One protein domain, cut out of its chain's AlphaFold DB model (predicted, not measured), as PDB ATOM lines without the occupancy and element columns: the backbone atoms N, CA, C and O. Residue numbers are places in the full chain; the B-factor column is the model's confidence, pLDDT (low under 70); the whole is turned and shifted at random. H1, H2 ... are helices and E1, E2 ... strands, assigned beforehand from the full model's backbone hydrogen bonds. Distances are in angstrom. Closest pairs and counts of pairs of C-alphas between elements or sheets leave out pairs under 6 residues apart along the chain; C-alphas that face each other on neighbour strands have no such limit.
ATOM      1  N   TYR A 113       9.402  53.037 -30.160       98.62
ATOM      2  CA  TYR A 113       8.008  53.077 -30.563       98.62
ATOM      3  C   TYR A 113       7.762  52.158 -31.751       98.62
ATOM      4  O   TYR A 113       8.645  51.939 -32.578       98.62
ATOM      5  N   VAL A 114       6.527  51.679 -31.859       98.50
ATOM      6  CA  VAL A 114       5.993  51.087 -33.088       98.50
ATOM      7  C   VAL A 114       4.864  51.969 -33.565       98.50
ATOM      8  O   VAL A 114       3.881  52.101 -32.848       98.50
ATOM      9  N   ALA A 115       4.989  52.569 -34.743       98.19
ATOM     10  CA  ALA A 115       3.904  53.325 -35.361       98.19
ATOM     11  C   ALA A 115       3.259  52.509 -36.480       98.19
ATOM     12  O   ALA A 115       3.939  51.773 -37.196       98.19
ATOM     13  N   TYR A 116       1.945  52.652 -36.636       98.00
ATOM     14  CA  TYR A 116       1.183  51.961 -37.666       98.00
ATOM     15  C   TYR A 116       0.056  52.824 -38.226       98.00
ATOM     16  O   TYR A 116      -0.496  53.705 -37.560       98.00
ATOM     17  N   ARG A 117      -0.284  52.554 -39.486       96.50
ATOM     18  CA  ARG A 117      -1.356  53.249 -40.209       96.50
ATOM     19  C   ARG A 117      -2.708  52.892 -39.589       96.50
ATOM     20  O   ARG A 117      -3.002  51.717 -39.391       96.50
ATOM     21  N   CYS A 118      -3.557  53.879 -39.320       94.12
ATOM     22  CA  CYS A 118      -4.921  53.635 -38.839       94.12
ATOM     23  C   CYS A 118      -5.933  53.485 -39.970       94.12
ATOM     24  O   CYS A 118      -7.031  52.999 -39.721       94.12
ATOM     25  N   ASP A 119      -5.576  53.874 -41.192       89.25
ATOM     26  CA  ASP A 119      -6.486  53.839 -42.328       89.25
ATOM     27  C   ASP A 119      -6.174  52.686 -43.283       89.25
ATOM     28  O   ASP A 119      -5.081  52.572 -43.858       89.25
ATOM     29  N   ARG A 120      -7.202  51.861 -43.506       85.94
ATOM     30  CA  ARG A 120      -7.170  50.637 -44.311       85.94
ATOM     31  C   ARG A 120      -6.128  49.651 -43.767       85.94
ATOM     32  O   ARG A 120      -6.306  49.098 -42.689       85.94
ATOM     33  N   ILE A 121      -5.058  49.404 -44.522       93.81
ATOM     34  CA  ILE A 121      -4.006  48.449 -44.167       93.81
ATOM     35  C   ILE A 121      -3.087  49.071 -43.115       93.81
ATOM     36  O   ILE A 121      -2.418  50.072 -43.393       93.81
ATOM     37  N   PHE A 122      -3.026  48.444 -41.939       95.50
ATOM     38  CA  PHE A 122      -2.255  48.889 -40.775       95.50
ATOM     39  C   PHE A 122      -0.773  48.485 -40.828       95.50
ATOM     40  O   PHE A 122      -0.229  47.918 -39.884       95.50
ATOM     41  N   SER A 123      -0.096  48.792 -41.938       96.94
ATOM     42  CA  SER A 123       1.360  48.632 -42.049       96.94
ATOM     43  C   SER A 123       2.067  49.340 -40.889       96.94
ATOM     44  O   SER A 123       1.688  50.463 -40.538       96.94
ATOM     45  N   ALA A 124       3.084  48.696 -40.318       98.19
ATOM     46  CA  ALA A 124       3.755  49.153 -39.105       98.19
ATOM     47  C   ALA A 124       5.279  49.213 -39.262       98.19
ATOM     48  O   ALA A 124       5.848  48.469 -40.061       98.19
ATOM     49  N   PHE A 125       5.939  50.055 -38.470       98.50
ATOM     50  CA  PHE A 125       7.397  50.103 -38.360       98.50
ATOM     51  C   PHE A 125       7.828  50.466 -36.933       98.50
ATOM     52  O   PHE A 125       7.145  51.221 -36.235       98.50
ATOM     53  N   ALA A 126       8.977  49.943 -36.514       98.56
ATOM     54  CA  ALA A 126       9.650  50.302 -35.276       98.56
ATOM     55  C   ALA A 126      10.623  51.466 -35.501       98.56
ATOM     56  O   ALA A 126      11.295  51.540 -36.533       98.56
ATOM     57  N   PHE A 127      10.717  52.375 -34.532       98.00
ATOM     58  CA  PHE A 127      11.663  53.486 -34.571       98.00
ATOM     59  C   PHE A 127      11.962  54.047 -33.182       98.00
ATOM     60  O   PHE A 127      11.209  53.864 -32.222       98.00
ATOM     61  N   ARG A 128      13.066  54.788 -33.101       97.44
ATOM     62  CA  ARG A 128      13.358  55.704 -32.002       97.44
ATOM     63  C   ARG A 128      13.135  57.133 -32.513       97.44
ATOM     64  O   ARG A 128      13.681  57.466 -33.562       97.44
ATOM     65  N   PRO A 129      12.312  57.956 -31.848       97.38
ATOM     66  CA  PRO A 129      11.990  59.288 -32.326       97.38
ATOM     67  C   PRO A 129      13.186  60.223 -32.181       97.38
ATOM     68  O   PRO A 129      13.973  60.127 -31.239       97.38
ATOM     69  N   GLU A 130      13.250  61.178 -33.095       96.56
ATOM     70  CA  GLU A 130      14.146  62.325 -33.014       96.56
ATOM     71  C   GLU A 130      13.479  63.465 -32.231       96.56
ATOM     72  O   GLU A 130      12.279  63.419 -31.930       96.56
ATOM     73  N   GLU A 131      14.235  64.510 -31.900       95.56
ATOM     74  CA  GLU A 131      13.665  65.699 -31.264       95.56
ATOM     75  C   GLU A 131      12.501  66.283 -32.077       95.56
ATOM     76  O   GLU A 131      12.510  66.292 -33.308       95.56
ATOM     77  N   ASN A 132      11.483  66.776 -31.367       96.12
ATOM     78  CA  ASN A 132      10.256  67.319 -31.952       96.12
ATOM     79  C   ASN A 132       9.504  66.341 -32.875       96.12
ATOM     80  O   ASN A 132       8.727  66.774 -33.729       96.12
ATOM     81  N   THR A 133       9.695  65.027 -32.708       98.00
ATOM     82  CA  THR A 133       8.897  64.037 -33.439       98.00
ATOM     83  C   THR A 133       7.458  64.033 -32.930       98.00
ATOM     84  O   THR A 133       7.213  63.906 -31.728       98.00
ATOM     85  N   ILE A 134       6.510  64.137 -33.856       97.06
ATOM     86  CA  ILE A 134       5.065  64.101 -33.618       97.06
ATOM     87  C   ILE A 134       4.413  63.076 -34.546       97.06
ATOM     88  O   ILE A 134       4.998  62.658 -35.547       97.06
ATOM     89  N   VAL A 135       3.189  62.672 -34.221       95.88
ATOM     90  CA  VAL A 135       2.466  61.626 -34.948       95.88
ATOM     91  C   VAL A 135       1.194  62.203 -35.562       95.88
ATOM     92  O   VAL A 135       0.482  62.963 -34.909       95.88
ATOM     93  N   ASP A 136       0.947  61.866 -36.827       93.12
ATOM     94  CA  ASP A 136      -0.267  62.244 -37.552       93.12
ATOM     95  C   ASP A 136      -1.534  61.634 -36.926       93.12
ATOM     96  O   ASP A 136      -1.487  60.575 -36.304       93.12
ATOM     97  N   SER A 137      -2.691  62.274 -37.115       90.69
ATOM     98  CA  SER A 137      -3.957  61.827 -36.513       90.69
ATOM     99  C   SER A 137      -4.449  60.465 -37.018       90.69
ATOM    100  O   SER A 137      -5.209  59.805 -36.311       90.69
ATOM    101  N   HIS A 138      -4.005  60.020 -38.198       93.38
ATOM    102  CA  HIS A 138      -4.324  58.702 -38.760       93.38
ATOM    103  C   HIS A 138      -3.177  57.697 -38.574       93.38
ATOM    104  O   HIS A 138      -3.088  56.692 -39.287       93.38
ATOM    105  N   VAL A 139      -2.296  57.957 -37.609       96.00
ATOM    106  CA  VAL A 139      -1.230  57.055 -37.183       96.00
ATOM    107  C   VAL A 139      -1.369  56.819 -35.683       96.00
ATOM    108  O   VAL A 139      -1.477  57.746 -34.887       96.00
ATOM    109  N   SER A 140      -1.363  55.553 -35.285       96.38
ATOM    110  CA  SER A 140      -1.315  55.154 -33.878       96.38
ATOM    111  C   SER A 140       0.054  54.580 -33.568       96.38
ATOM    112  O   SER A 140       0.787  54.170 -34.470       96.38
ATOM    113  N   TYR A 141       0.417  54.570 -32.288       97.25
ATOM    114  CA  TYR A 141       1.704  54.051 -31.862       97.25
ATOM    115  C   TYR A 141       1.635  53.299 -30.536       97.25
ATOM    116  O   TYR A 141       0.773  53.551 -29.696       97.25
ATOM    117  N   ILE A 142       2.586  52.387 -30.357       97.06
ATOM    118  CA  ILE A 142       2.873  51.679 -29.111       97.06
ATOM    119  C   ILE A 142       4.175  52.246 -28.561       97.06
ATOM    120  O   ILE A 142       5.166  52.311 -29.285       97.06
ATOM    121  N   GLU A 143       4.186  52.645 -27.293       97.81
ATOM    122  CA  GLU A 143       5.424  52.947 -26.576       97.81
ATOM    123  C   GLU A 143       6.031  51.644 -26.035       97.81
ATOM    124  O   GLU A 143       5.363  50.870 -25.345       97.81
ATOM    125  N   CYS A 144       7.300  51.397 -26.342       97.38
ATOM    126  CA  CYS A 144       8.009  50.169 -26.009       97.38
ATOM    127  C   CYS A 144       9.116  50.428 -24.980       97.38
ATOM    128  O   CYS A 144       9.798  51.455 -25.005       97.38
ATOM    129  N   LYS A 145       9.309  49.456 -24.080       93.44
ATOM    130  CA  LYS A 145      10.334  49.502 -23.022       93.44
ATOM    131  C   LYS A 145      11.768  49.466 -23.563       93.44
ATOM    132  O   LYS A 145      12.661  50.038 -22.951       93.44
ATOM    133  N   ASP A 146      11.975  48.788 -24.687       96.56
ATOM    134  CA  ASP A 146      13.274  48.533 -25.295       96.56
ATOM    135  C   ASP A 146      13.123  48.274 -26.803       96.56
ATOM    136  O   ASP A 146      12.015  48.204 -27.347       96.56
ATOM    137  N   GLU A 147      14.269  48.165 -27.470       97.38
ATOM    138  CA  GLU A 147      14.387  47.924 -28.906       97.38
ATOM    139  C   GLU A 147      13.771  46.576 -29.320       97.38
ATOM    140  O   GLU A 147      13.058  46.509 -30.322       97.38
ATOM    141  N   ILE A 148      13.986  45.524 -28.518       97.88
ATOM    142  CA  ILE A 148      13.489  44.165 -28.791       97.88
ATOM    143  C   ILE A 148      11.962  44.167 -28.873       97.88
ATOM    144  O   ILE A 148      11.368  43.661 -29.824       97.88
ATOM    145  N   CYS A 149      11.317  44.799 -27.894       98.00
ATOM    146  CA  CYS A 149       9.870  44.939 -27.829       98.00
ATOM    147  C   CYS A 149       9.307  45.678 -29.054       98.00
ATOM    148  O   CYS A 149       8.278  45.275 -29.600       98.00
ATOM    149  N   ALA A 150       9.992  46.725 -29.520       98.50
ATOM    150  CA  ALA A 150       9.547  47.492 -30.676       98.50
ATOM    151  C   ALA A 150       9.630  46.683 -31.979       98.50
ATOM    152  O   ALA A 150       8.646  46.587 -32.716       98.50
ATOM    153  N   TYR A 151      10.766  46.042 -32.256       98.75
ATOM    154  CA  TYR A 151      10.905  45.223 -33.462       98.75
ATOM    155  C   TYR A 151       9.986  44.001 -33.447       98.75
ATOM    156  O   TYR A 151       9.348  43.710 -34.461       98.75
ATOM    157  N   TYR A 152       9.822  43.348 -32.293       98.69
ATOM    158  CA  TYR A 152       8.845  42.276 -32.129       98.69
ATOM    159  C   TYR A 152       7.431  42.739 -32.510       98.69
ATOM    160  O   TYR A 152       6.808  42.161 -33.400       98.69
ATOM    161  N   TYR A 153       6.922  43.821 -31.910       98.69
ATOM    162  CA  TYR A 153       5.556  44.266 -32.192       98.69
ATOM    163  C   TYR A 153       5.368  44.805 -33.610       98.69
ATOM    164  O   TYR A 153       4.303  44.606 -34.199       98.69
ATOM    165  N   SER A 154       6.399  45.405 -34.208       98.62
ATOM    166  CA  SER A 154       6.365  45.746 -35.630       98.62
ATOM    167  C   SER A 154       6.231  44.498 -36.511       98.62
ATOM    168  O   SER A 154       5.504  44.527 -37.505       98.62
ATOM    169  N   ALA A 155       6.894  43.392 -36.163       98.69
ATOM    170  CA  ALA A 155       6.743  42.121 -36.868       98.69
ATOM    171  C   ALA A 155       5.330  41.558 -36.742       98.69
ATOM    172  O   ALA A 155       4.727  41.217 -37.758       98.69
ATOM    173  N   ILE A 156       4.780  41.526 -35.524       98.62
ATOM    174  CA  ILE A 156       3.444  40.975 -35.282       98.62
ATOM    175  C   ILE A 156       2.361  41.771 -36.018       98.62
ATOM    176  O   ILE A 156       1.504  41.177 -36.671       98.62
ATOM    177  N   LEU A 157       2.400  43.106 -35.977       98.62
ATOM    178  CA  LEU A 157       1.409  43.928 -36.681       98.62
ATOM    179  C   LEU A 157       1.446  43.698 -38.197       98.62
ATOM    180  O   LEU A 157       0.404  43.508 -38.824       98.62
ATOM    181  N   ASN A 158       2.642  43.649 -38.790       98.62
ATOM    182  CA  ASN A 158       2.778  43.367 -40.217       98.62
ATOM    183  C   ASN A 158       2.407  41.915 -40.565       98.62
ATOM    184  O   ASN A 158       1.834  41.680 -41.625       98.62
ATOM    185  N   TYR A 159       2.664  40.947 -39.681       98.69
ATOM    186  CA  TYR A 159       2.189  39.569 -39.829       98.69
ATOM    187  C   TYR A 159       0.655  39.508 -39.886       98.69
ATOM    188  O   TYR A 159       0.103  38.917 -40.812       98.69
ATOM    189  N   LEU A 160      -0.042  40.166 -38.952       98.38
ATOM    190  CA  LEU A 160      -1.508  40.194 -38.927       98.38
ATOM    191  C   LEU A 160      -2.071  40.834 -40.200       98.38
ATOM    192  O   LEU A 160      -2.961  40.269 -40.836       98.38
ATOM    193  N   ALA A 161      -1.511  41.969 -40.628       98.00
ATOM    194  CA  ALA A 161      -1.896  42.603 -41.886       98.00
ATOM    195  C   ALA A 161      -1.658  41.671 -43.089       98.00
ATOM    196  O   ALA A 161      -2.535  41.511 -43.938       98.00
ATOM    197  N   PHE A 162      -0.512  40.988 -43.141       98.12
ATOM    198  CA  PHE A 162      -0.227  40.005 -44.181       98.12
ATOM    199  C   PHE A 162      -1.239  38.852 -44.183       98.12
ATOM    200  O   PHE A 162      -1.702  38.470 -45.256       98.12
ATOM    201  N   LYS A 163      -1.655  38.347 -43.016       97.94
ATOM    202  CA  LYS A 163      -2.665  37.282 -42.914       97.94
ATOM    203  C   LYS A 163      -4.038  37.696 -43.432       97.94
ATOM    204  O   LYS A 163      -4.690  36.902 -44.114       97.94
ATOM    205  N   VAL A 164      -4.465  38.933 -43.169       97.12
ATOM    206  CA  VAL A 164      -5.688  39.492 -43.773       97.12
ATOM    207  C   VAL A 164      -5.571  39.483 -45.301       97.12
ATOM    208  O   VAL A 164      -6.483  39.022 -45.992       97.12
ATOM    209  N   ILE A 165      -4.432  39.943 -45.835       96.00
ATOM    210  CA  ILE A 165      -4.181  39.992 -47.284       96.00
ATOM    211  C   ILE A 165      -4.176  38.587 -47.890       96.00
ATOM    212  O   ILE A 165      -4.858  38.366 -48.888       96.00
ATOM    213  N   SER A 166      -3.452  37.640 -47.288       95.62
ATOM    214  CA  SER A 166      -3.308  36.273 -47.802       95.62
ATOM    215  C   SER A 166      -4.622  35.493 -47.793       95.62
ATOM    216  O   SER A 166      -4.787  34.567 -48.577       95.62
ATOM    217  N   LYS A 167      -5.563  35.862 -46.915       95.12
ATOM    218  CA  LYS A 167      -6.921  35.299 -46.864       95.12
ATOM    219  C   LYS A 167      -7.909  36.010 -47.799       95.12
ATOM    220  O   LYS A 167      -9.099  35.725 -47.735       95.12
ATOM    221  N   GLY A 168      -7.455  36.959 -48.621       93.69
ATOM    222  CA  GLY A 168      -8.313  37.680 -49.564       93.69
ATOM    223  C   GLY A 168      -9.334  38.614 -48.905       93.69
ATOM    224  O   GLY A 168     -10.310  38.994 -49.541       93.69
ATOM    225  N   ARG A 169      -9.137  39.001 -47.637       94.00
ATOM    226  CA  ARG A 169     -10.112  39.819 -46.900       94.00
ATOM    227  C   ARG A 169      -9.940  41.308 -47.156       94.00
ATOM    228  O   ARG A 169      -8.845  41.781 -47.487       94.00
ATOM    229  N   ALA A 170     -11.021  42.055 -46.962       92.81
ATOM    230  CA  ALA A 170     -10.996  43.509 -46.950       92.81
ATOM    231  C   ALA A 170     -10.653  44.016 -45.545       92.81
ATOM    232  O   ALA A 170     -11.075  43.444 -44.546       92.81
ATOM    233  N   PHE A 171      -9.883  45.098 -45.460       94.69
ATOM    234  CA  PHE A 171      -9.576  45.734 -44.181       94.69
ATOM    235  C   PHE A 171     -10.727  46.644 -43.773       94.69
ATOM    236  O   PHE A 171     -11.241  47.403 -44.597       94.69
ATOM    237  N   ILE A 172     -11.056  46.654 -42.482       92.38
ATOM    238  CA  ILE A 172     -11.908  47.706 -41.925       92.38
ATOM    239  C   ILE A 172     -11.246  49.063 -42.194       92.38
ATOM    240  O   ILE A 172     -10.028  49.211 -42.082       92.38
ATOM    241  N   ARG A 173     -12.054  50.059 -42.572       88.38
ATOM    242  CA  ARG A 173     -11.551  51.357 -43.036       88.38
ATOM    243  C   ARG A 173     -10.730  52.095 -41.980       88.38
ATOM    244  O   ARG A 173      -9.665  52.593 -42.320       88.38
ATOM    245  N   HIS A 174     -11.209  52.142 -40.738       91.94
ATOM    246  CA  HIS A 174     -10.550  52.826 -39.626       91.94
ATOM    247  C   HIS A 174     -10.220  51.831 -38.515       91.94
ATOM    248  O   HIS A 174     -11.106  51.199 -37.936       91.94
ATOM    249  N   GLN A 175      -8.930  51.686 -38.247       88.50
ATOM    250  CA  GLN A 175      -8.376  50.579 -37.484       88.50
ATOM    251  C   GLN A 175      -7.883  50.996 -36.103       88.50
ATOM    252  O   GLN A 175      -7.980  50.171 -35.216       88.50
ATOM    253  N   PHE A 176      -7.448  52.243 -35.873       91.94
ATOM    254  CA  PHE A 176      -7.018  52.784 -34.562       91.94
ATOM    255  C   PHE A 176      -6.521  51.717 -33.566       91.94
ATOM    256  O   PHE A 176      -5.478  51.125 -33.805       91.94
ATOM    257  N   ALA A 177      -7.254  51.404 -32.493       93.62
ATOM    258  CA  ALA A 177      -6.841  50.414 -31.490       93.62
ATOM    259  C   ALA A 177      -7.081  48.936 -31.882       93.62
ATOM    260  O   ALA A 177      -6.582  48.036 -31.205       93.62
ATOM    261  N   ARG A 178      -7.828  48.653 -32.958       94.94
ATOM    262  CA  ARG A 178      -8.208  47.291 -33.383       94.94
ATOM    263  C   ARG A 178      -7.003  46.379 -33.646       94.94
ATOM    264  O   ARG A 178      -7.048  45.262 -33.145       94.94
ATOM    265  N   PRO A 179      -5.914  46.807 -34.322       96.69
ATOM    266  CA  PRO A 179      -4.732  45.962 -34.495       96.69
ATOM    267  C   PRO A 179      -4.077  45.545 -33.175       96.69
ATOM    268  O   PRO A 179      -3.590  44.423 -33.067       96.69
ATOM    269  N   LEU A 180      -4.101  46.409 -32.152       95.88
ATOM    270  CA  LEU A 180      -3.572  46.072 -30.825       95.88
ATOM    271  C   LEU A 180      -4.450  45.041 -30.118       95.88
ATOM    272  O   LEU A 180      -3.932  44.115 -29.498       95.88
ATOM    273  N   LEU A 181      -5.772  45.180 -30.240       96.56
ATOM    274  CA  LEU A 181      -6.711  44.201 -29.700       96.56
ATOM    275  C   LEU A 181      -6.601  42.855 -30.430       96.56
ATOM    276  O   LEU A 181      -6.565  41.822 -29.774       96.56
ATOM    277  N   ALA A 182      -6.477  42.863 -31.760       97.12
ATOM    278  CA  ALA A 182      -6.269  41.659 -32.563       97.12
ATOM    279  C   ALA A 182      -4.984  40.926 -32.157       97.12
ATOM    280  O   ALA A 182      -5.000  39.723 -31.928       97.12
ATOM    281  N   LEU A 183      -3.880  41.658 -31.981       96.69
ATOM    282  CA  LEU A 183      -2.635  41.097 -31.459       96.69
ATOM    283  C   LEU A 183      -2.831  40.421 -30.099       96.69
ATOM    284  O   LEU A 183      -2.314  39.327 -29.875       96.69
ATOM    285  N   TYR A 184      -3.558  41.079 -29.193       96.44
ATOM    286  CA  TYR A 184      -3.838  40.548 -27.865       96.44
ATOM    287  C   TYR A 184      -4.696  39.275 -27.924       96.44
ATOM    288  O   TYR A 184      -4.327  38.287 -27.293       96.44
ATOM    289  N   LEU A 185      -5.784  39.274 -28.705       96.62
ATOM    290  CA  LEU A 185      -6.669  38.111 -28.864       96.62
ATOM    291  C   LEU A 185      -5.968  36.922 -29.522       96.62
ATOM    292  O   LEU A 185      -6.160  35.796 -29.088       96.62
ATOM    293  N   ALA A 186      -5.080  37.169 -30.486       97.19
ATOM    294  CA  ALA A 186      -4.268  36.120 -31.097       97.19
ATOM    295  C   ALA A 186      -3.224  35.515 -30.131       97.19
ATOM    296  O   ALA A 186      -2.457  34.640 -30.528       97.19
ATOM    297  N   GLY A 187      -3.119  36.006 -28.891       96.50
ATOM    298  CA  GLY A 187      -2.130  35.542 -27.918       96.50
ATOM    299  C   GLY A 187      -0.697  35.997 -28.220       96.50
ATOM    300  O   GLY A 187       0.234  35.551 -27.558       96.50
ATOM    301  N   LEU A 188      -0.500  36.925 -29.162       97.19
ATOM    302  CA  LEU A 188       0.816  37.332 -29.677       97.19
ATOM    303  C   LEU A 188       1.466  38.478 -28.881       97.19
ATOM    304  O   LEU A 188       2.407  39.126 -29.349       97.19
ATOM    305  N   SER A 189       0.989  38.743 -27.664       96.38
ATOM    306  CA  SER A 189       1.656  39.649 -26.722       96.38
ATOM    307  C   SER A 189       3.059  39.140 -26.398       96.38
ATOM    308  O   SER A 189       3.225  37.962 -26.089       96.38
ATOM    309  N   ILE A 190       4.062  40.027 -26.375       95.50
ATOM    310  CA  ILE A 190       5.448  39.623 -26.074       95.50
ATOM    311  C   ILE A 190       5.570  38.965 -24.693       95.50
ATOM    312  O   ILE A 190       6.424  38.119 -24.485       95.50
ATOM    313  N   LYS A 191       4.684  39.323 -23.752       93.31
ATOM    314  CA  LYS A 191       4.661  38.749 -22.397       93.31
ATOM    315  C   LYS A 191       4.266  37.271 -22.370       93.31
ATOM    316  O   LYS A 191       4.562  36.599 -21.393       93.31
ATOM    317  N   ASN A 192       3.567  36.807 -23.403       92.38
ATOM    318  CA  ASN A 192       3.117  35.424 -23.532       92.38
ATOM    319  C   ASN A 192       4.071  34.604 -24.416       92.38
ATOM    320  O   ASN A 192       3.820  33.427 -24.655       92.38
ATOM    321  N   MET A 193       5.125  35.235 -24.939       93.50
ATOM    322  CA  MET A 193       6.044  34.643 -25.897       93.50
ATOM    323  C   MET A 193       7.298  34.135 -25.191       93.50
ATOM    324  O   MET A 193       7.798  34.785 -24.277       93.50
ATOM    325  N   ASP A 194       7.835  33.004 -25.647       94.19
ATOM    326  CA  ASP A 194       9.157  32.549 -25.213       94.19
ATOM    327  C   ASP A 194      10.232  33.599 -25.557       94.19
ATOM    328  O   ASP A 194      10.232  34.187 -26.646       94.19
ATOM    329  N   ASP A 195      11.164  33.833 -24.631       94.62
ATOM    330  CA  ASP A 195      12.199  34.863 -24.769       94.62
ATOM    331  C   ASP A 195      13.091  34.624 -25.997       94.62
ATOM    332  O   ASP A 195      13.450  35.572 -26.697       94.62
ATOM    333  N   LYS A 196      13.419  33.364 -26.321       95.88
ATOM    334  CA  LYS A 196      14.252  33.057 -27.494       95.88
ATOM    335  C   LYS A 196      13.483  33.291 -28.785       95.88
ATOM    336  O   LYS A 196      14.046  33.829 -29.737       95.88
ATOM    337  N   ILE A 197      12.203  32.912 -28.822       95.94
ATOM    338  CA  ILE A 197      11.343  33.138 -29.992       95.94
ATOM    339  C   ILE A 197      11.144  34.638 -30.225       95.94
ATOM    340  O   ILE A 197      11.324  35.118 -31.345       95.94
ATOM    341  N   SER A 198      10.806  35.395 -29.179       96.81
ATOM    342  CA  SER A 198      10.600  36.844 -29.288       96.81
ATOM    343  C   SER A 198      11.876  37.580 -29.702       96.81
ATOM    344  O   SER A 198      11.814  38.460 -30.566       96.81
ATOM    345  N   MET A 199      13.037  37.172 -29.176       97.94
ATOM    346  CA  MET A 199      14.341  37.693 -29.587       97.94
ATOM    347  C   MET A 199      14.630  37.404 -31.066       97.94
ATOM    348  O   MET A 199      14.981  38.322 -31.804       97.94
ATOM    349  N   LEU A 200      14.400  36.174 -31.536       98.25
ATOM    350  CA  LEU A 200      14.634  35.804 -32.934       98.25
ATOM    351  C   LEU A 200      13.706  36.552 -33.906       98.25
ATOM    352  O   LEU A 200      14.160  37.060 -34.932       98.25
ATOM    353  N   ILE A 201      12.414  36.677 -33.577       98.56
ATOM    354  CA  ILE A 201      11.461  37.485 -34.361       98.56
ATOM    355  C   ILE A 201      11.925  38.945 -34.420       98.56
ATOM    356  O   ILE A 201      11.907  39.553 -35.491       98.56
ATOM    357  N   SER A 202      12.361  39.501 -33.289       98.50
ATOM    358  CA  SER A 202      12.885  40.865 -33.215       98.50
ATOM    359  C   SER A 202      14.125  41.052 -34.097       98.50
ATOM    360  O   SER A 202      14.197  42.017 -34.854       98.50
ATOM    361  N   GLU A 203      15.088  40.130 -34.052       98.56
ATOM    362  CA  GLU A 203      16.308  40.194 -34.871       98.56
ATOM    363  C   GLU A 203      16.010  40.136 -36.373       98.56
ATOM    364  O   GLU A 203      16.541  40.940 -37.144       98.56
ATOM    365  N   LEU A 204      15.135  39.221 -36.800       98.69
ATOM    366  CA  LEU A 204      14.696  39.144 -38.195       98.69
ATOM    367  C   LEU A 204      13.941  40.406 -38.606       98.69
ATOM    368  O   LEU A 204      14.158  40.928 -39.698       98.69
ATOM    369  N   SER A 205      13.092  40.936 -37.723       98.62
ATOM    370  CA  SER A 205      12.379  42.178 -37.991       98.62
ATOM    371  C   SER A 205      13.340  43.345 -38.154       98.62
ATOM    372  O   SER A 205      13.161  44.136 -39.074       98.62
ATOM    373  N   LYS A 206      14.378  43.446 -37.322       98.50
ATOM    374  CA  LYS A 206      15.400  44.488 -37.436       98.50
ATOM    375  C   LYS A 206      16.146  44.412 -38.769       98.50
ATOM    376  O   LYS A 206      16.213  45.416 -39.473       98.50
ATOM    377  N   LYS A 207      16.595  43.218 -39.174       98.00
ATOM    378  CA  LYS A 207      17.204  42.995 -40.503       98.00
ATOM    379  C   LYS A 207      16.258  43.393 -41.637       98.00
ATOM    380  O   LYS A 207      16.665  44.046 -42.595       98.00
ATOM    381  N   LEU A 208      14.975  43.063 -41.506       96.69
ATOM    382  CA  LEU A 208      13.963  43.441 -42.485       96.69
ATOM    383  C   LEU A 208      13.738  44.959 -42.524       96.69
ATOM    384  O   LEU A 208      13.597  45.511 -43.609       96.69
ATOM    385  N   HIS A 209      13.763  45.650 -41.381       97.25
ATOM    386  CA  HIS A 209      13.719  47.115 -41.350       97.25
ATOM    387  C   HIS A 209      14.922  47.722 -42.060       97.25
ATOM    388  O   HIS A 209      14.758  48.734 -42.719       97.25
ATOM    389  N   GLU A 210      16.111  47.133 -41.960       94.69
ATOM    390  CA  GLU A 210      17.305  47.607 -42.669       94.69
ATOM    391  C   GLU A 210      17.207  47.354 -44.184       94.69
ATOM    392  O   GLU A 210      17.580  48.229 -44.968       94.69
ATOM    393  N   GLY A 211      16.634  46.217 -44.596       93.00
ATOM    394  CA  GLY A 211      16.495  45.807 -46.000       93.00
ATOM    395  C   GLY A 211      15.233  46.287 -46.736       93.00
ATOM    396  O   GLY A 211      15.176  46.199 -47.966       93.00
ATOM    397  N   ALA A 212      14.214  46.788 -46.028       93.81
ATOM    398  CA  ALA A 212      12.935  47.179 -46.624       93.81
ATOM    399  C   ALA A 212      13.083  48.402 -47.561       93.81
ATOM    400  O   ALA A 212      13.751  49.373 -47.192       93.81
ATOM    401  N   PRO A 213      12.447  48.437 -48.747       90.25
ATOM    402  CA  PRO A 213      12.687  49.495 -49.732       90.25
ATOM    403  C   PRO A 213      12.253  50.906 -49.295       90.25
ATOM    404  O   PRO A 213      11.167  51.104 -48.747       90.25
ATOM    405  N   HIS A 214      13.049  51.919 -49.657       90.88
ATOM    406  CA  HIS A 214      12.728  53.348 -49.499       90.88
ATOM    407  C   HIS A 214      11.934  53.911 -50.694       90.88
ATOM    408  O   HIS A 214      12.259  54.969 -51.231       90.88
ATOM    409  N   ILE A 215      10.897  53.203 -51.146       91.88
ATOM    410  CA  ILE A 215      10.091  53.612 -52.309       91.88
ATOM    411  C   ILE A 215       8.642  53.857 -51.918       91.88
ATOM    412  O   ILE A 215       8.120  53.221 -51.003       91.88
ATOM    413  N   SER A 216       7.982  54.774 -52.624       89.62
ATOM    414  CA  SER A 216       6.531  54.915 -52.530       89.62
ATOM    415  C   SER A 216       5.844  53.712 -53.176       89.62
ATOM    416  O   SER A 216       6.345  53.162 -54.156       89.62
ATOM    417  N   TYR A 217       4.693  53.329 -52.638       89.88
ATOM    418  CA  TYR A 217       3.818  52.330 -53.237       89.88
ATOM    419  C   TYR A 217       2.446  52.944 -53.464       89.88
ATOM    420  O   TYR A 217       1.884  53.541 -52.546       89.88
ATOM    421  N   ASP A 218       1.878  52.709 -54.642       83.44
ATOM    422  CA  ASP A 218       0.508  53.133 -54.960       83.44
ATOM    423  C   ASP A 218      -0.516  52.425 -54.062       83.44
ATOM    424  O   ASP A 218      -1.558  52.973 -53.706       83.44
ATOM    425  N   ASN A 219      -0.194  51.194 -53.651       88.06
ATOM    426  CA  ASN A 219      -1.026  50.372 -52.790       88.06
ATOM    427  C   ASN A 219      -0.176  49.588 -51.781       88.06
ATOM    428  O   ASN A 219       0.787  48.907 -52.135       88.06
ATOM    429  N   GLN A 220      -0.589  49.607 -50.515       92.62
ATOM    430  CA  GLN A 220       0.062  48.856 -49.442       92.62
ATOM    431  C   GLN A 220      -0.014  47.332 -49.628       92.62
ATOM    432  O   GLN A 220       0.881  46.635 -49.162       92.62
ATOM    433  N   ARG A 221      -1.003  46.792 -50.362       94.12
ATOM    434  CA  ARG A 221      -0.999  45.361 -50.732       94.12
ATOM    435  C   ARG A 221       0.248  44.993 -51.539       94.12
ATOM    436  O   ARG A 221       0.862  43.970 -51.263       94.12
ATOM    437  N   ILE A 222       0.650  45.849 -52.482       93.94
ATOM    438  CA  ILE A 222       1.860  45.649 -53.294       93.94
ATOM    439  C   ILE A 222       3.104  45.709 -52.403       93.94
ATOM    440  O   ILE A 222       4.001  44.881 -52.552       93.94
ATOM    441  N   ALA A 223       3.141  46.643 -51.446       95.06
ATOM    442  CA  ALA A 223       4.226  46.721 -50.469       95.06
ATOM    443  C   ALA A 223       4.373  45.405 -49.686       95.06
ATOM    444  O   ALA A 223       5.476  44.871 -49.586       95.06
ATOM    445  N   PHE A 224       3.262  44.832 -49.210       95.81
ATOM    446  CA  PHE A 224       3.263  43.538 -48.522       95.81
ATOM    447  C   PHE A 224       3.684  42.369 -49.412       95.81
ATOM    448  O   PHE A 224       4.419  41.514 -48.936       95.81
ATOM    449  N   MET A 225       3.266  42.324 -50.682       94.19
ATOM    450  CA  MET A 225       3.713  41.267 -51.601       94.19
ATOM    451  C   MET A 225       5.228  41.308 -51.808       94.19
ATOM    452  O   MET A 225       5.865  40.266 -51.734       94.19
ATOM    453  N   LYS A 226       5.824  42.502 -51.952       95.12
ATOM    454  CA  LYS A 226       7.289  42.622 -52.026       95.12
ATOM    455  C   LYS A 226       7.967  42.184 -50.732       95.12
ATOM    456  O   LYS A 226       8.948  41.457 -50.771       95.12
ATOM    457  N   ILE A 227       7.444  42.594 -49.577       96.69
ATOM    458  CA  ILE A 227       7.987  42.182 -48.273       96.69
ATOM    459  C   ILE A 227       7.868  40.665 -48.072       96.69
ATOM    460  O   ILE A 227       8.774  40.053 -47.511       96.69
ATOM    461  N   ALA A 228       6.814  40.038 -48.597       96.19
ATOM    462  CA  ALA A 228       6.617  38.593 -48.546       96.19
ATOM    463  C   ALA A 228       7.674  37.785 -49.313       96.19
ATOM    464  O   ALA A 228       7.794  36.582 -49.089       96.19
ATOM    465  N   GLU A 229       8.466  38.418 -50.181       96.50
ATOM    466  CA  GLU A 229       9.569  37.771 -50.893       96.50
ATOM    467  C   GLU A 229      10.828  37.628 -50.021       96.50
ATOM    468  O   GLU A 229      11.611  36.697 -50.247       96.50
ATOM    469  N   TYR A 230      10.990  38.478 -48.998       97.75
ATOM    470  CA  TYR A 230      12.164  38.508 -48.123       97.75
ATOM    471  C   TYR A 230      12.230  37.268 -47.232       97.75
ATOM    472  O   TYR A 230      11.231  36.836 -46.647       97.75
ATOM    473  N   TYR A 231      13.435  36.708 -47.104       97.75
ATOM    474  CA  TYR A 231      13.689  35.528 -46.279       97.75
ATOM    475  C   TYR A 231      13.296  35.770 -44.818       97.75
ATOM    476  O   TYR A 231      12.596  34.954 -44.221       97.75
ATOM    477  N   GLU A 232      13.661  36.930 -44.273       98.50
ATOM    478  CA  GLU A 232      13.379  37.314 -42.893       98.50
ATOM    479  C   GLU A 232      11.880  37.293 -42.602       98.50
ATOM    480  O   GLU A 232      11.451  36.758 -41.582       98.50
ATOM    481  N   PHE A 233      11.066  37.835 -43.514       98.50
ATOM    482  CA  PHE A 233       9.621  37.863 -43.322       98.50
ATOM    483  C   PHE A 233       9.000  36.469 -43.435       98.50
ATOM    484  O   PHE A 233       8.121  36.130 -42.643       98.50
ATOM    485  N   LYS A 234       9.477  35.631 -44.365       98.56
ATOM    486  CA  LYS A 234       9.028  34.233 -44.488       98.56
ATOM    487  C   LYS A 234       9.296  33.441 -43.209       98.56
ATOM    488  O   LYS A 234       8.408  32.729 -42.745       98.56
ATOM    489  N   GLU A 235      10.477  33.599 -42.614       98.62
ATOM    490  CA  GLU A 235      10.810  32.935 -41.350       98.62
ATOM    491  C   GLU A 235       9.984  33.479 -40.177       98.62
ATOM    492  O   GLU A 235       9.484  32.687 -39.381       98.62
ATOM    493  N   ILE A 236       9.747  34.797 -40.102       98.56
ATOM    494  CA  ILE A 236       8.822  35.382 -39.113       98.56
ATOM    495  C   ILE A 236       7.430  34.748 -39.233       98.56
ATOM    496  O   ILE A 236       6.885  34.279 -38.235       98.56
ATOM    497  N   VAL A 237       6.864  34.694 -40.445       98.56
ATOM    498  CA  VAL A 237       5.537  34.104 -40.689       98.56
ATOM    499  C   VAL A 237       5.509  32.638 -40.269       98.56
ATOM    500  O   VAL A 237       4.599  32.235 -39.550       98.56
ATOM    501  N   LYS A 238       6.515  31.852 -40.664       98.38
ATOM    502  CA  LYS A 238       6.625  30.430 -40.322       98.38
ATOM    503  C   LYS A 238       6.693  30.199 -38.812       98.38
ATOM    504  O   LYS A 238       6.020  29.302 -38.310       98.38
ATOM    505  N   MET A 239       7.490  30.990 -38.094       98.00
ATOM    506  CA  MET A 239       7.595  30.877 -36.639       98.00
ATOM    507  C   MET A 239       6.266  31.202 -35.963       98.00
ATOM    508  O   MET A 239       5.794  30.404 -35.159       98.00
ATOM    509  N   ILE A 240       5.633  32.321 -36.327       97.94
ATOM    510  CA  ILE A 240       4.349  32.717 -35.736       97.94
ATOM    511  C   ILE A 240       3.260  31.682 -36.057       97.94
ATOM    512  O   ILE A 240       2.523  31.278 -35.164       97.94
ATOM    513  N   ASP A 241       3.199  31.171 -37.289       97.69
ATOM    514  CA  ASP A 241       2.233  30.137 -37.684       97.69
ATOM    515  C   ASP A 241       2.397  28.817 -36.919       97.69
ATOM    516  O   ASP A 241       1.434  28.063 -36.792       97.69
ATOM    517  N   SER A 242       3.602  28.521 -36.426       96.50
ATOM    518  CA  SER A 242       3.867  27.299 -35.657       96.50
ATOM    519  C   SER A 242       3.423  27.375 -34.195       96.50
ATOM    520  O   SER A 242       3.288  26.333 -33.557       96.50
ATOM    521  N   ILE A 243       3.200  28.584 -33.670       95.00
ATOM    522  CA  ILE A 243       2.904  28.823 -32.248       95.00
ATOM    523  C   ILE A 243       1.521  29.427 -32.009       95.00
ATOM    524  O   ILE A 243       0.976  29.273 -30.920       95.00
ATOM    525  N   VAL A 244       0.971  30.144 -32.989       96.44
ATOM    526  CA  VAL A 244      -0.316  30.819 -32.843       96.44
ATOM    527  C   VAL A 244      -1.454  29.807 -32.930       96.44
ATOM    528  O   VAL A 244      -1.486  28.954 -33.821       96.44
ATOM    529  N   ASP A 245      -2.413  29.916 -32.014       96.69
ATOM    530  CA  ASP A 245      -3.643  29.143 -32.100       96.69
ATOM    531  C   ASP A 245      -4.484  29.607 -33.302       96.69
ATOM    532  O   ASP A 245      -4.644  30.804 -33.556       96.69
ATOM    533  N   ARG A 246      -5.002  28.649 -34.077       96.25
ATOM    534  CA  ARG A 246      -5.677  28.948 -35.347       96.25
ATOM    535  C   ARG A 246      -7.027  29.621 -35.147       96.25
ATOM    536  O   ARG A 246      -7.362  30.488 -35.950       96.25
ATOM    537  N   GLU A 247      -7.781  29.218 -34.128       96.75
ATOM    538  CA  GLU A 247      -9.098  29.790 -33.828       96.75
ATOM    539  C   GLU A 247      -8.934  31.216 -33.295       96.75
ATOM    540  O   GLU A 247      -9.516  32.153 -33.833       96.75
ATOM    541  N   SER A 248      -8.013  31.407 -32.352       96.88
ATOM    542  CA  SER A 248      -7.670  32.716 -31.785       96.88
ATOM    543  C   SER A 248      -7.149  33.691 -32.848       96.88
ATOM    544  O   SER A 248      -7.496  34.875 -32.850       96.88
ATOM    545  N   LEU A 249      -6.318  33.212 -33.785       97.69
ATOM    546  CA  LEU A 249      -5.876  34.016 -34.925       97.69
ATOM    547  C   LEU A 249      -7.056  34.401 -35.820       97.69
ATOM    548  O   LEU A 249      -7.116  35.527 -36.300       97.69
ATOM    549  N   GLU A 250      -7.971  33.475 -36.078       97.19
ATOM    550  CA  GLU A 250      -9.132  33.718 -36.925       97.19
ATOM    551  C   GLU A 250     -10.037  34.813 -36.335       97.19
ATOM    552  O   GLU A 250     -10.287  35.811 -37.015       97.19
ATOM    553  N   GLU A 251     -10.388  34.709 -35.051       95.88
ATOM    554  CA  GLU A 251     -11.145  35.730 -34.308       95.88
ATOM    555  C   GLU A 251     -10.438  37.096 -34.313       95.88
ATOM    556  O   GLU A 251     -11.044  38.146 -34.551       95.88
ATOM    557  N   ALA A 252      -9.118  37.102 -34.107       96.81
ATOM    558  CA  ALA A 252      -8.325  38.323 -34.162       96.81
ATOM    559  C   ALA A 252      -8.386  38.999 -35.541       96.81
ATOM    560  O   ALA A 252      -8.444  40.228 -35.629       96.81
ATOM    561  N   LEU A 253      -8.381  38.222 -36.630       97.00
ATOM    562  CA  LEU A 253      -8.459  38.764 -37.986       97.00
ATOM    563  C   LEU A 253      -9.847  39.337 -38.293       97.00
ATOM    564  O   LEU A 253      -9.932  40.328 -39.023       97.00
ATOM    565  N   GLU A 254     -10.924  38.792 -37.730       95.56
ATOM    566  CA  GLU A 254     -12.281  39.352 -37.863       95.56
ATOM    567  C   GLU A 254     -12.411  40.756 -37.246       95.56
ATOM    568  O   GLU A 254     -13.177  41.587 -37.732       95.56
ATOM    569  N   LEU A 255     -11.605  41.099 -36.236       94.81
ATOM    570  CA  LEU A 255     -11.621  42.449 -35.654       94.81
ATOM    571  C   LEU A 255     -11.112  43.546 -36.588       94.81
ATOM    572  O   LEU A 255     -11.450  44.723 -36.399       94.81
ATOM    573  N   VAL A 256     -10.247  43.179 -37.530       94.50
ATOM    574  CA  VAL A 256      -9.508  44.096 -38.410       94.50
ATOM    575  C   VAL A 256      -9.891  43.936 -39.880       94.50
ATOM    576  O   VAL A 256      -9.416  44.689 -40.737       94.50
ATOM    577  N   SER A 257     -10.767  42.983 -40.189       94.19
ATOM    578  CA  SER A 257     -11.184  42.675 -41.548       94.19
ATOM    579  C   SER A 257     -12.670  42.356 -41.640       94.19
ATOM    580  O   SER A 257     -13.305  41.994 -40.659       94.19
ATOM    581  N   SER A 258     -13.229  42.503 -42.834       86.69
ATOM    582  CA  SER A 258     -14.549  41.983 -43.179       86.69
ATOM    583  C   SER A 258     -14.392  40.900 -44.240       86.69
ATOM    584  O   SER A 258     -13.455  40.940 -45.051       86.69
ATOM    585  N   GLN A 259     -15.313  39.932 -44.258       74.12
ATOM    586  CA  GLN A 259     -15.433  39.051 -45.416       74.12
ATOM    587  C   GLN A 259     -15.725  39.939 -46.628       74.12
ATOM    588  O   GLN A 259     -16.590  40.813 -46.560       74.12
TER     589      GLN A 259
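This is residues 113 to 259 of the 265 residues of an uncharacterized protein of Thermofilum adornatum (UniProt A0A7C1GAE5). A long helix, H1, runs through the middle, with a small three-stranded sheet along one side of it and the other helices gathered round its remaining sides. H2 and H3 cross H1 nearly at right angles, each with a partner helix running the opposite way beside it, H6 with H2 and H5 with H3; the stretch holding E3 loops out beyond the sheet. The printed part has 147 residues, with four named strands followed by six named helices, E1 to E4 and then H1 to H6. The sheet's order is E2, E1, E4, antiparallel throughout, and the class is mostly helix. The whole is compact, with a radius of gyration of the C-alphas of 14.2 A and spans of 42 by 35 by 27 A.

E1, residues 113 to 117, is the inner strand and forms a hairpin with E2, residues 124 to 127; N 115 and O 125 are 2.9 A apart, within hydrogen-bond range. E3, residues 133 to 135, pairs with no named strand. E4, residues 139 to 144, is antiparallel to E1 at 159 degrees, with N 142 and O 114 at 2.8 A. H1, residues 147 to 166, is on one face of the sheet, making two layers, a helix layer and a sheet layer; its height over the sheet is 8.7 A. It lies over E2 and E1 and runs along the strands, at 12 degrees to E2 on the local plane. H2, residues 178 to 185, touches H1 about perpendicular, at 80 degrees, closest at the C-alphas of Leu 157 and Pro 179, 6.8 A. H3, residues 195 to 211, touches H1 at 76 degrees, about perpendicular, closest at the C-alphas of Tyr 152 and Ser 202, 4.4 A. H4, residues 220 to 227, is close to H1 but not clearly touching. H5, residues 231 to 243, touches H3 at a shallow tilt of 26 degrees, opposite ways, closest at the C-alphas of Leu 204 and Glu 232, 5.2 A. H6, residues 246 to 254, touches H2 at a shallow tilt of 17 degrees, opposite ways, closest at the C-alphas of Ala 182 and Ala 252, 4.2 A. Every O i to N i+4 pair is within hydrogen-bond range in H1, H2, H3, H4 and H6, and 8 of 9 in H5.

E1 begins at C-alpha 113, (8.008, 53.077, -30.563). E4 is 16.1 A long. H1, 28.4 A, begins at C-alpha 147, (14.387, 47.924, -28.906). H3 measures 24.3 A and H5 18.9 A. H6 ends at C-alpha 254, (-12.281, 39.352, -37.863).

The C-alphas farthest apart, Glu 131 and Glu 247, are 42.6 A apart. The printed part has no cut, and the link from H1 to H2 is long. No printed residue has a pLDDT under 70.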